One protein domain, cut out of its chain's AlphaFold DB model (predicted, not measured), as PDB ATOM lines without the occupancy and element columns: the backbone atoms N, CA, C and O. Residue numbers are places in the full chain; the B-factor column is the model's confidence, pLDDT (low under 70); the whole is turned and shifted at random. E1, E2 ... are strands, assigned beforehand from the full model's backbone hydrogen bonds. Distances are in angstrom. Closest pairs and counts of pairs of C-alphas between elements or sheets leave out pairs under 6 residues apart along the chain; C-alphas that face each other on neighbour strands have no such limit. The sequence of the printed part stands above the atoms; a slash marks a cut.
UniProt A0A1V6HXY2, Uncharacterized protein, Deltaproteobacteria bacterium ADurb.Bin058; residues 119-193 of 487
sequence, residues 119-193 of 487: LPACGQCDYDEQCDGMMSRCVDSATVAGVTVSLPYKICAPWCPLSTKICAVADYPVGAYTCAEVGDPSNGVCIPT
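AT A GLANCE: This is residues 119 to 193 of the 487 residues of an uncharacterized protein of Deltaproteobacteria bacterium ADurb.Bin058 (UniProt A0A1V6HXY2). With little regular structure, this is a long hairpin, E1 and E2, bent into an L, with a short hairpin, E3 and E4, across its open side. Long loops make much of the rest. The printed part has 75 residues, with four named strands, E1 to E4 in chain order, in two antiparallel sheets; the class is all strand, under half of the residues being in named elements. It is compact, radius of gyration of the C-alphas 10.8 A, spanning 26 by 23 by 20 A.

IN THESE COORDINATES: Find C-alpha 137 at (52.294, -7.026, -1.053); E1 runs to 144, 16.2 A, bending by 89 degrees at 140. E2, residues 147 to 157, covers 17.5 A, bending by 109 degrees at 153. E3 is 177 to 181, 12.7 A; E4, 188 to 192, 13.0 A, ends at (43.460, -5.366, 9.660).

HOW THE PARTS SIT: In hairpin E1 and E2, N 139 and O 155 are 2.9 A apart, within hydrogen-bond range. In hairpin E3 and E4, N 178 and O 191 are at 2.8 A, also within range. Between hairpins, the closest C-alphas of E1 and E3, Thr 143 and Glu 181, are 4.9 A apart; those of E2 and E4, Ala 157 and Cys 190, 5.2 A. Residues 159 to 160 pair antiparallel with 188 to 189 of E4.

THE WHOLE: The C-alphas farthest apart, of Asp 126 and Thr 164, are 27.9 A apart. The printed part has no cut; the link E2 to E3, 19 residues, is long. No printed residue is under 70 in pLDDT.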
ATOM      1  N   LEU A 119      58.428 -11.933   6.017       95.31
ATOM      2  CA  LEU A 119      57.679 -11.213   7.027       95.31
ATOM      3  C   LEU A 119      56.225 -11.692   7.009       95.31
ATOM      4  O   LEU A 119      55.599 -11.678   5.947       95.31
ATOM      5  N   PRO A 120      55.652 -12.065   8.164       94.44
ATOM      6  CA  PRO A 120      54.252 -12.453   8.229       94.44
ATOM      7  C   PRO A 120      53.346 -11.258   7.904       94.44
ATOM      8  O   PRO A 120      53.791 -10.108   7.821       94.44
ATOM      9  N   ALA A 121      52.042 -11.512   7.781       93.75
ATOM     10  CA  ALA A 121      51.056 -10.441   7.695       93.75
ATOM     11  C   ALA A 121      51.246  -9.428   8.834       93.75
ATOM     12  O   ALA A 121      51.568  -9.803   9.960       93.75
ATOM     13  N   CYS A 122      51.056  -8.142   8.535       94.75
ATOM     14  CA  CYS A 122      51.359  -7.027   9.438       94.75
ATOM     15  C   CYS A 122      52.844  -6.804   9.784       94.75
ATOM     16  O   CYS A 122      53.155  -5.847  10.497       94.75
ATOM     17  N   GLY A 123      53.773  -7.614   9.267       94.50
ATOM     18  CA  GLY A 123      55.204  -7.336   9.354       94.50
ATOM     19  C   GLY A 123      55.563  -6.058   8.594       94.50
ATOM     20  O   GLY A 123      55.074  -5.838   7.487       94.50
ATOM     21  N   GLN A 124      56.394  -5.199   9.187       96.00
ATOM     22  CA  GLN A 124      56.822  -3.954   8.548       96.00
ATOM     23  C   GLN A 124      57.792  -4.249   7.406       96.00
ATOM     24  O   GLN A 124      58.830  -4.868   7.635       96.00
ATOM     25  N   CYS A 125      57.472  -3.761   6.215       96.44
ATOM     26  CA  CYS A 125      58.218  -4.040   4.995       96.44
ATOM     27  C   CYS A 125      58.564  -2.758   4.235       96.44
ATOM     28  O   CYS A 125      57.965  -1.703   4.438       96.44
ATOM     29  N   ASP A 126      59.496  -2.883   3.304       95.38
ATOM     30  CA  ASP A 126      59.873  -1.866   2.332       95.38
ATOM     31  C   ASP A 126      59.498  -2.278   0.898       95.38
ATOM     32  O   ASP A 126      59.163  -1.403   0.086       95.38
ATOM     33  N   TYR A 127      59.499  -3.592   0.622       94.44
ATOM     34  CA  TYR A 127      59.306  -4.206  -0.698       94.44
ATOM     35  C   TYR A 127      58.380  -5.434  -0.635       94.44
ATOM     36  O   TYR A 127      58.296  -6.088   0.406       94.44
ATOM     37  N   ASP A 128      57.692  -5.741  -1.741       94.94
ATOM     38  CA  ASP A 128      56.700  -6.829  -1.837       94.94
ATOM     39  C   ASP A 128      57.337  -8.203  -1.559       94.94
ATOM     40  O   ASP A 128      56.740  -9.051  -0.902       94.94
ATOM     41  N   GLU A 129      58.582  -8.397  -1.993       93.31
ATOM     42  CA  GLU A 129      59.333  -9.652  -1.893       93.31
ATOM     43  C   GLU A 129      59.664 -10.036  -0.448       93.31
ATOM     44  O   GLU A 129      59.980 -11.187  -0.166       93.31
ATOM     45  N   GLN A 130      59.559  -9.089   0.488       96.12
ATOM     46  CA  GLN A 130      59.769  -9.360   1.904       96.12
ATOM     47  C   GLN A 130      58.587 -10.086   2.546       96.12
ATOM     48  O   GLN A 130      58.725 -10.550   3.672       96.12
ATOM     49  N   CYS A 131      57.430 -10.147   1.888       96.69
ATOM     50  CA  CYS A 131      56.179 -10.584   2.493       96.69
ATOM     51  C   CYS A 131      55.890 -12.069   2.283       96.69
ATOM     52  O   CYS A 131      55.991 -12.588   1.176       96.69
ATOM     53  N   ASP A 132      55.468 -12.741   3.353       94.06
ATOM     54  CA  ASP A 132      55.083 -14.149   3.331       94.06
ATOM     55  C   ASP A 132      53.722 -14.353   2.653       94.06
ATOM     56  O   ASP A 132      52.792 -13.558   2.835       94.06
ATOM     57  N   GLY A 133      53.591 -15.439   1.890       87.31
ATOM     58  CA  GLY A 133      52.396 -15.798   1.130       87.31
ATOM     59  C   GLY A 133      52.453 -15.453  -0.364       87.31
ATOM     60  O   GLY A 133      53.106 -14.511  -0.812       87.31
ATOM     61  N   MET A 134      51.736 -16.240  -1.170       81.88
ATOM     62  CA  MET A 134      51.651 -16.005  -2.613       81.88
ATOM     63  C   MET A 134      50.949 -14.674  -2.901       81.88
ATOM     64  O   MET A 134      49.820 -14.454  -2.466       81.88
ATOM     65  N   MET A 135      51.604 -13.820  -3.694       89.00
ATOM     66  CA  MET A 135      51.102 -12.502  -4.115       89.00
ATOM     67  C   MET A 135      50.869 -11.497  -2.973       89.00
ATOM     68  O   MET A 135      50.180 -10.495  -3.179       89.00
ATOM     69  N   SER A 136      51.434 -11.739  -1.791       94.38
ATOM     70  CA  SER A 136      51.465 -10.747  -0.719       94.38
ATOM     71  C   SER A 136      52.172  -9.476  -1.182       94.38
ATOM     72  O   SER A 136      53.096  -9.528  -1.993       94.38
ATOM     73  N   ARG A 137      51.718  -8.322  -0.686       96.12
ATOM     74  CA  ARG A 137      52.294  -7.026  -1.053       96.12
ATOM     75  C   ARG A 137      52.653  -6.194   0.155       96.12
ATOM     76  O   ARG A 137      52.008  -6.283   1.200       96.12
ATOM     77  N   CYS A 138      53.641  -5.340  -0.039       97.31
ATOM     78  CA  CYS A 138      54.055  -4.335   0.903       97.31
ATOM     79  C   CYS A 138      53.282  -3.036   0.663       97.31
ATOM     80  O   CYS A 138      53.546  -2.291  -0.282       97.31
ATOM     81  N   VAL A 139      52.293  -2.761   1.513       96.75
ATOM     82  CA  VAL A 139      51.299  -1.706   1.275       96.75
ATOM     83  C   VAL A 139      51.359  -0.623   2.346       96.75
ATOM     84  O   VAL A 139      51.469  -0.920   3.532       96.75
ATOM     85  N   ASP A 140      51.274   0.644   1.936       96.50
ATOM     86  CA  ASP A 140      51.166   1.818   2.823       96.50
ATOM     87  C   ASP A 140      49.763   2.440   2.835       96.50
ATOM     88  O   ASP A 140      49.469   3.340   3.623       96.50
ATOM     89  N   SER A 141      48.888   1.992   1.942       95.69
ATOM     90  CA  SER A 141      47.540   2.504   1.780       95.69
ATOM     91  C   SER A 141      46.660   1.469   1.092       95.69
ATOM     92  O   SER A 141      47.137   0.629   0.331       95.69
ATOM     93  N   ALA A 142      45.364   1.515   1.382       96.00
ATOM     94  CA  ALA A 142      44.386   0.593   0.824       96.00
ATOM     95  C   ALA A 142      42.999   1.240   0.771       96.00
ATOM     96  O   ALA A 142      42.697   2.145   1.546       96.00
ATOM     97  N   THR A 143      42.141   0.793  -0.142       95.69
ATOM     98  CA  THR A 143      40.774   1.300  -0.301       95.69
ATOM     99  C   THR A 143      39.771   0.290   0.241       95.69
ATOM    100  O   THR A 143      39.623  -0.811  -0.289       95.69
ATOM    101  N   VAL A 144      39.052   0.679   1.296       91.44
ATOM    102  CA  VAL A 144      37.993  -0.123   1.921       91.44
ATOM    103  C   VAL A 144      36.665   0.579   1.695       91.44
ATOM    104  O   VAL A 144      36.502   1.741   2.058       91.44
ATOM    105  N   ALA A 145      35.710  -0.116   1.072       89.06
ATOM    106  CA  ALA A 145      34.384   0.432   0.770       89.06
ATOM    107  C   ALA A 145      34.428   1.795   0.034       89.06
ATOM    108  O   ALA A 145      33.634   2.692   0.309       89.06
ATOM    109  N   GLY A 146      35.379   1.955  -0.896       90.94
ATOM    110  CA  GLY A 146      35.561   3.180  -1.684       90.94
ATOM    111  C   GLY A 146      36.284   4.322  -0.962       90.94
ATOM    112  O   GLY A 146      36.428   5.400  -1.535       90.94
ATOM    113  N   VAL A 147      36.750   4.110   0.274       93.38
ATOM    114  CA  VAL A 147      37.537   5.089   1.032       93.38
ATOM    115  C   VAL A 147      38.986   4.624   1.111       93.38
ATOM    116  O   VAL A 147      39.270   3.574   1.686       93.38
ATOM    117  N   THR A 148      39.903   5.407   0.546       96.06
ATOM    118  CA  THR A 148      41.342   5.160   0.672       96.06
ATOM    119  C   THR A 148      41.826   5.593   2.049       96.06
ATOM    120  O   THR A 148      41.673   6.751   2.442       96.06
ATOM    121  N   VAL A 149      42.416   4.652   2.774       93.88
ATOM    122  CA  VAL A 149      43.034   4.854   4.080       93.88
ATOM    123  C   VAL A 149      44.542   4.676   3.951       93.88
ATOM    124  O   VAL A 149      45.012   3.793   3.234       93.88
ATOM    125  N   SER A 150      45.303   5.533   4.625       94.94
ATOM    126  CA  SER A 150      46.755   5.387   4.754       94.94
ATOM    127  C   SER A 150      47.078   4.668   6.055       94.94
ATOM    128  O   SER A 150      46.497   4.973   7.098       94.94
ATOM    129  N   LEU A 151      48.015   3.733   5.985       92.19
ATOM    130  CA  LEU A 151      48.543   3.003   7.124       92.19
ATOM    131  C   LEU A 151      49.691   3.803   7.764       92.19
ATOM    132  O   LEU A 151      50.353   4.592   7.085       92.19
ATOM    133  N   PRO A 152      49.942   3.638   9.074       88.75
ATOM    134  CA  PRO A 152      50.998   4.377   9.770       88.75
ATOM    135  C   PRO A 152      52.414   4.020   9.287       88.75
ATOM    136  O   PRO A 152      53.341   4.810   9.455       88.75
ATOM    137  N   TYR A 153      52.580   2.836   8.702       93.44
ATOM    138  CA  TYR A 153      53.800   2.330   8.084       93.44
ATOM    139  C   TYR A 153      53.422   1.287   7.026       93.44
ATOM    140  O   TYR A 153      52.291   0.797   7.005       93.44
ATOM    141  N   LYS A 154      54.371   0.962   6.146       96.56
ATOM    142  CA  LYS A 154      54.221  -0.113   5.167       96.56
ATOM    143  C   LYS A 154      54.165  -1.469   5.858       96.56
ATOM    144  O   LYS A 154      55.007  -1.753   6.713       96.56
ATOM    145  N   ILE A 155      53.203  -2.298   5.476       96.62
ATOM    146  CA  ILE A 155      53.020  -3.636   6.043       96.62
ATOM    147  C   ILE A 155      52.876  -4.691   4.960       96.62
ATOM    148  O   ILE A 155      52.365  -4.418   3.874       96.62
ATOM    149  N   CYS A 156      53.256  -5.914   5.302       97.56
ATOM    150  CA  CYS A 156      52.932  -7.084   4.512       97.56
ATOM    151  C   CYS A 156      51.447  -7.417   4.634       97.56
ATOM    152  O   CYS A 156      50.940  -7.695   5.723       97.56
ATOM    153  N   ALA A 157      50.753  -7.386   3.502       96.62
ATOM    154  CA  ALA A 157      49.337  -7.682   3.383       96.62
ATOM    155  C   ALA A 157      49.145  -8.855   2.405       96.62
ATOM    156  O   ALA A 157      49.443  -8.707   1.213       96.62
ATOM    157  N   PRO A 158      48.669 -10.023   2.881       96.00
ATOM    158  CA  PRO A 158      48.400 -11.172   2.022       96.00
ATOM    159  C   PRO A 158      47.361 -10.867   0.955       96.00
ATOM    160  O   PRO A 158      46.450 -10.079   1.192       96.00
ATOM    161  N   TRP A 159      47.455 -11.506  -0.204       95.44
ATOM    162  CA  TRP A 159      46.479 -11.311  -1.273       95.44
ATOM    163  C   TRP A 159      45.076 -11.815  -0.894       95.44
ATOM    164  O   TRP A 159      44.927 -12.811  -0.183       95.44
ATOM    165  N   CYS A 160      44.038 -11.159  -1.416       94.00
ATOM    166  CA  CYS A 160      42.658 -11.634  -1.330       94.00
ATOM    167  C   CYS A 160      41.870 -11.424  -2.632       94.00
ATOM    168  O   CYS A 160      42.025 -10.400  -3.307       94.00
ATOM    169  N   PRO A 161      40.944 -12.343  -2.972       88.81
ATOM    170  CA  PRO A 161      40.076 -12.176  -4.125       88.81
ATOM    171  C   PRO A 161      38.970 -11.157  -3.832       88.81
ATOM    172  O   PRO A 161      38.041 -11.421  -3.062       88.81
ATOM    173  N   LEU A 162      39.015 -10.008  -4.514       87.75
ATOM    174  CA  LEU A 162      38.032  -8.925  -4.365       87.75
ATOM    175  C   LEU A 162      36.588  -9.340  -4.679       87.75
ATOM    176  O   LEU A 162      35.666  -8.704  -4.173       87.75
ATOM    177  N   SER A 163      36.381 -10.383  -5.486       84.31
ATOM    178  CA  SER A 163      35.056 -10.942  -5.788       84.31
ATOM    179  C   SER A 163      34.384 -11.549  -4.558       84.31
ATOM    180  O   SER A 163      33.177 -11.407  -4.385       84.31
ATOM    181  N   THR A 164      35.167 -12.194  -3.691       83.56
ATOM    182  CA  THR A 164      34.669 -12.826  -2.461       83.56
ATOM    183  C   THR A 164      34.732 -11.878  -1.268       83.56
ATOM    184  O   THR A 164      33.944 -12.010  -0.336       83.56
ATOM    185  N   LYS A 165      35.672 -10.917  -1.293       85.69
ATOM    186  CA  LYS A 165      36.045 -10.058  -0.156       85.69
ATOM    187  C   LYS A 165      36.483 -10.851   1.090       85.69
ATOM    188  O   LYS A 165      36.495 -10.306   2.192       85.69
ATOM    189  N   ILE A 166      36.863 -12.118   0.923       83.94
ATOM    190  CA  ILE A 166      37.276 -12.996   2.018       83.94
ATOM    191  C   ILE A 166      38.778 -12.864   2.238       83.94
ATOM    192  O   ILE A 166      39.566 -12.952   1.299       83.94
ATOM    193  N   CYS A 167      39.160 -12.696   3.503       88.38
ATOM    194  CA  CYS A 167      40.545 -12.686   3.944       88.38
ATOM    195  C   CYS A 167      40.845 -13.874   4.847       88.38
ATOM    196  O   CYS A 167      40.213 -14.051   5.889       88.38
ATOM    197  N   ALA A 168      41.841 -14.664   4.450       83.06
ATOM    198  CA  ALA A 168      42.386 -15.756   5.235       83.06
ATOM    199  C   ALA A 168      43.860 -15.456   5.513       83.06
ATOM    200  O   ALA A 168      44.710 -15.610   4.644       83.06
ATOM    201  N   VAL A 169      44.146 -14.996   6.729       87.19
ATOM    202  CA  VAL A 169      45.512 -14.742   7.193       87.19
ATOM    203  C   VAL A 169      45.869 -15.811   8.221       87.19
ATOM    204  O   VAL A 169      45.090 -16.056   9.149       87.19
ATOM    205  N   ALA A 170      47.008 -16.481   8.028       80.12
ATOM    206  CA  ALA A 170      47.517 -17.478   8.968       80.12
ATOM    207  C   ALA A 170      47.662 -16.866  10.372       80.12
ATOM    208  O   ALA A 170      47.991 -15.696  10.494       80.12
ATOM    209  N   ASP A 171      47.371 -17.641  11.417       78.75
ATOM    210  CA  ASP A 171      47.479 -17.246  12.835       78.75
ATOM    211  C   ASP A 171      46.534 -16.137  13.344       78.75
ATOM    212  O   ASP A 171      46.486 -15.877  14.550       78.75
ATOM    213  N   TYR A 172      45.701 -15.542  12.482       78.88
ATOM    214  CA  TYR A 172      44.732 -14.508  12.873       78.88
ATOM    215  C   TYR A 172      43.281 -14.994  12.814       78.88
ATOM    216  O   TYR A 172      42.952 -15.857  12.000       78.88
ATOM    217  N   PRO A 173      42.367 -14.475  13.658       70.69
ATOM    218  CA  PRO A 173      40.960 -14.852  13.601       70.69
ATOM    219  C   PRO A 173      40.283 -14.329  12.327       70.69
ATOM    220  O   PRO A 173      40.651 -13.297  11.768       70.69
ATOM    221  N   VAL A 174      39.263 -15.045  11.853       73.19
ATOM    222  CA  VAL A 174      38.492 -14.616  10.677       73.19
ATOM    223  C   VAL A 174      37.751 -13.322  10.999       73.19
ATOM    224  O   VAL A 174      37.216 -13.161  12.092       73.19
ATOM    225  N   GLY A 175      37.757 -12.382  10.053       77.94
ATOM    226  CA  GLY A 175      37.216 -11.036  10.250       77.94
ATOM    227  C   GLY A 175      38.172 -10.061  10.948       77.94
ATOM    228  O   GLY A 175      37.892  -8.862  10.957       77.94
ATOM    229  N   ALA A 176      39.322 -10.523  11.461       84.06
ATOM    230  CA  ALA A 176      40.390  -9.615  11.895       84.06
ATOM    231  C   ALA A 176      40.978  -8.829  10.723       84.06
ATOM    232  O   ALA A 176      41.462  -7.720  10.916       84.06
ATOM    233  N   TYR A 177      40.892  -9.398   9.519       92.06
ATOM    234  CA  TYR A 177      41.297  -8.762   8.281       92.06
ATOM    235  C   TYR A 177      40.100  -8.594   7.358       92.06
ATOM    236  O   TYR A 177      39.225  -9.462   7.278       92.06
ATOM    237  N   THR A 178      40.112  -7.495   6.620       93.94
ATOM    238  CA  THR A 178      39.176  -7.206   5.543       93.94
ATOM    239  C   THR A 178      39.928  -7.107   4.224       93.94
ATOM    240  O   THR A 178      41.071  -6.649   4.174       93.94
ATOM    241  N   CYS A 179      39.285  -7.560   3.150       95.94
ATOM    242  CA  CYS A 179      39.860  -7.499   1.816       95.94
ATOM    243  C   CYS A 179      39.707  -6.084   1.249       95.94
ATOM    244  O   CYS A 179      38.588  -5.612   1.020       95.94
ATOM    245  N   ALA A 180      40.832  -5.417   1.022       96.19
ATOM    246  CA  ALA A 180      40.914  -4.033   0.580       96.19
ATOM    247  C   ALA A 180      41.601  -3.922  -0.783       96.19
ATOM    248  O   ALA A 180      42.486  -4.706  -1.112       96.19
ATOM    249  N   GLU A 181      41.193  -2.939  -1.581       96.62
ATOM    250  CA  GLU A 181      41.756  -2.689  -2.913       96.62
ATOM    251  C   GLU A 181      43.077  -1.925  -2.796       96.62
ATOM    252  O   GLU A 181      43.150  -0.931  -2.069       96.62
ATOM    253  N   VAL A 182      44.113  -2.352  -3.522       94.25
ATOM    254  CA  VAL A 182      45.421  -1.677  -3.523       94.25
ATOM    255  C   VAL A 182      45.890  -1.420  -4.945       94.25
ATOM    256  O   VAL A 182      46.145  -2.340  -5.722       94.25
ATOM    257  N   GLY A 183      46.043  -0.136  -5.275       89.69
ATOM    258  CA  GLY A 183      46.437   0.307  -6.608       89.69
ATOM    259  C   GLY A 183      45.348   0.034  -7.645       89.69
ATOM    260  O   GLY A 183      44.388   0.795  -7.752       89.69
ATOM    261  N   ASP A 184      45.525  -1.028  -8.430       85.81
ATOM    262  CA  ASP A 184      44.577  -1.438  -9.471       85.81
ATOM    263  C   ASP A 184      43.327  -2.092  -8.842       85.81
ATOM    264  O   ASP A 184      43.473  -2.930  -7.950       85.81
ATOM    265  N   PRO A 185      42.103  -1.772  -9.311       82.81
ATOM    266  CA  PRO A 185      40.853  -2.342  -8.797       82.81
ATOM    267  C   PRO A 185      40.713  -3.868  -8.957       82.81
ATOM    268  O   PRO A 185      39.727  -4.435  -8.495       82.81
ATOM    269  N   SER A 186      41.655  -4.546  -9.615       86.38
ATOM    270  CA  SER A 186      41.736  -6.010  -9.678       86.38
ATOM    271  C   SER A 186      42.552  -6.647  -8.545       86.38
ATOM    272  O   SER A 186      42.435  -7.854  -8.324       86.38
ATOM    273  N   ASN A 187      43.339  -5.869  -7.794       88.56
ATOM    274  CA  ASN A 187      44.216  -6.378  -6.740       88.56
ATOM    275  C   ASN A 187      43.623  -6.131  -5.349       88.56
ATOM    276  O   ASN A 187      43.436  -4.988  -4.929       88.56
ATOM    277  N   GLY A 188      43.356  -7.220  -4.624       94.88
ATOM    278  CA  GLY A 188      42.948  -7.183  -3.226       94.88
ATOM    279  C   GLY A 188      44.063  -7.648  -2.301       94.88
ATOM    280  O   GLY A 188      44.772  -8.602  -2.618       94.88
ATOM    281  N   VAL A 189      44.191  -7.001  -1.144       96.56
ATOM    282  CA  VAL A 189      45.023  -7.480  -0.035       96.56
ATOM    283  C   VAL A 189      44.260  -7.448   1.287       96.56
ATOM    284  O   VAL A 189      43.329  -6.663   1.478       96.56
ATOM    285  N   CYS A 190      44.669  -8.294   2.219       96.25
ATOM    286  CA  CYS A 190      44.139  -8.378   3.563       96.25
ATOM    287  C   CYS A 190      44.809  -7.359   4.468       96.25
ATOM    288  O   CYS A 190      45.983  -7.500   4.804       96.25
ATOM    289  N   ILE A 191      44.033  -6.378   4.921       94.56
ATOM    290  CA  ILE A 191      44.460  -5.415   5.941       94.56
ATOM    291  C   ILE A 191      43.656  -5.619   7.229       94.56
ATOM    292  O   ILE A 191      42.503  -6.054   7.144       94.56
ATOM    293  N   PRO A 192      44.211  -5.305   8.411       91.38
ATOM    294  CA  PRO A 192      43.460  -5.366   9.660       91.38
ATOM    295  C   PRO A 192      42.201  -4.502   9.606       91.38
ATOM    296  O   PRO A 192      42.229  -3.376   9.108       91.38
ATOM    297  N   THR A 193      41.093  -5.008  10.135       88.94
ATOM    298  CA  THR A 193      39.801  -4.305  10.131       88.94
ATOM    299  C   THR A 193      39.834  -3.022  10.971       88.94
ATOM    300  O   THR A 193      39.121  -2.066  10.669       88.94
TER     301      THR A 193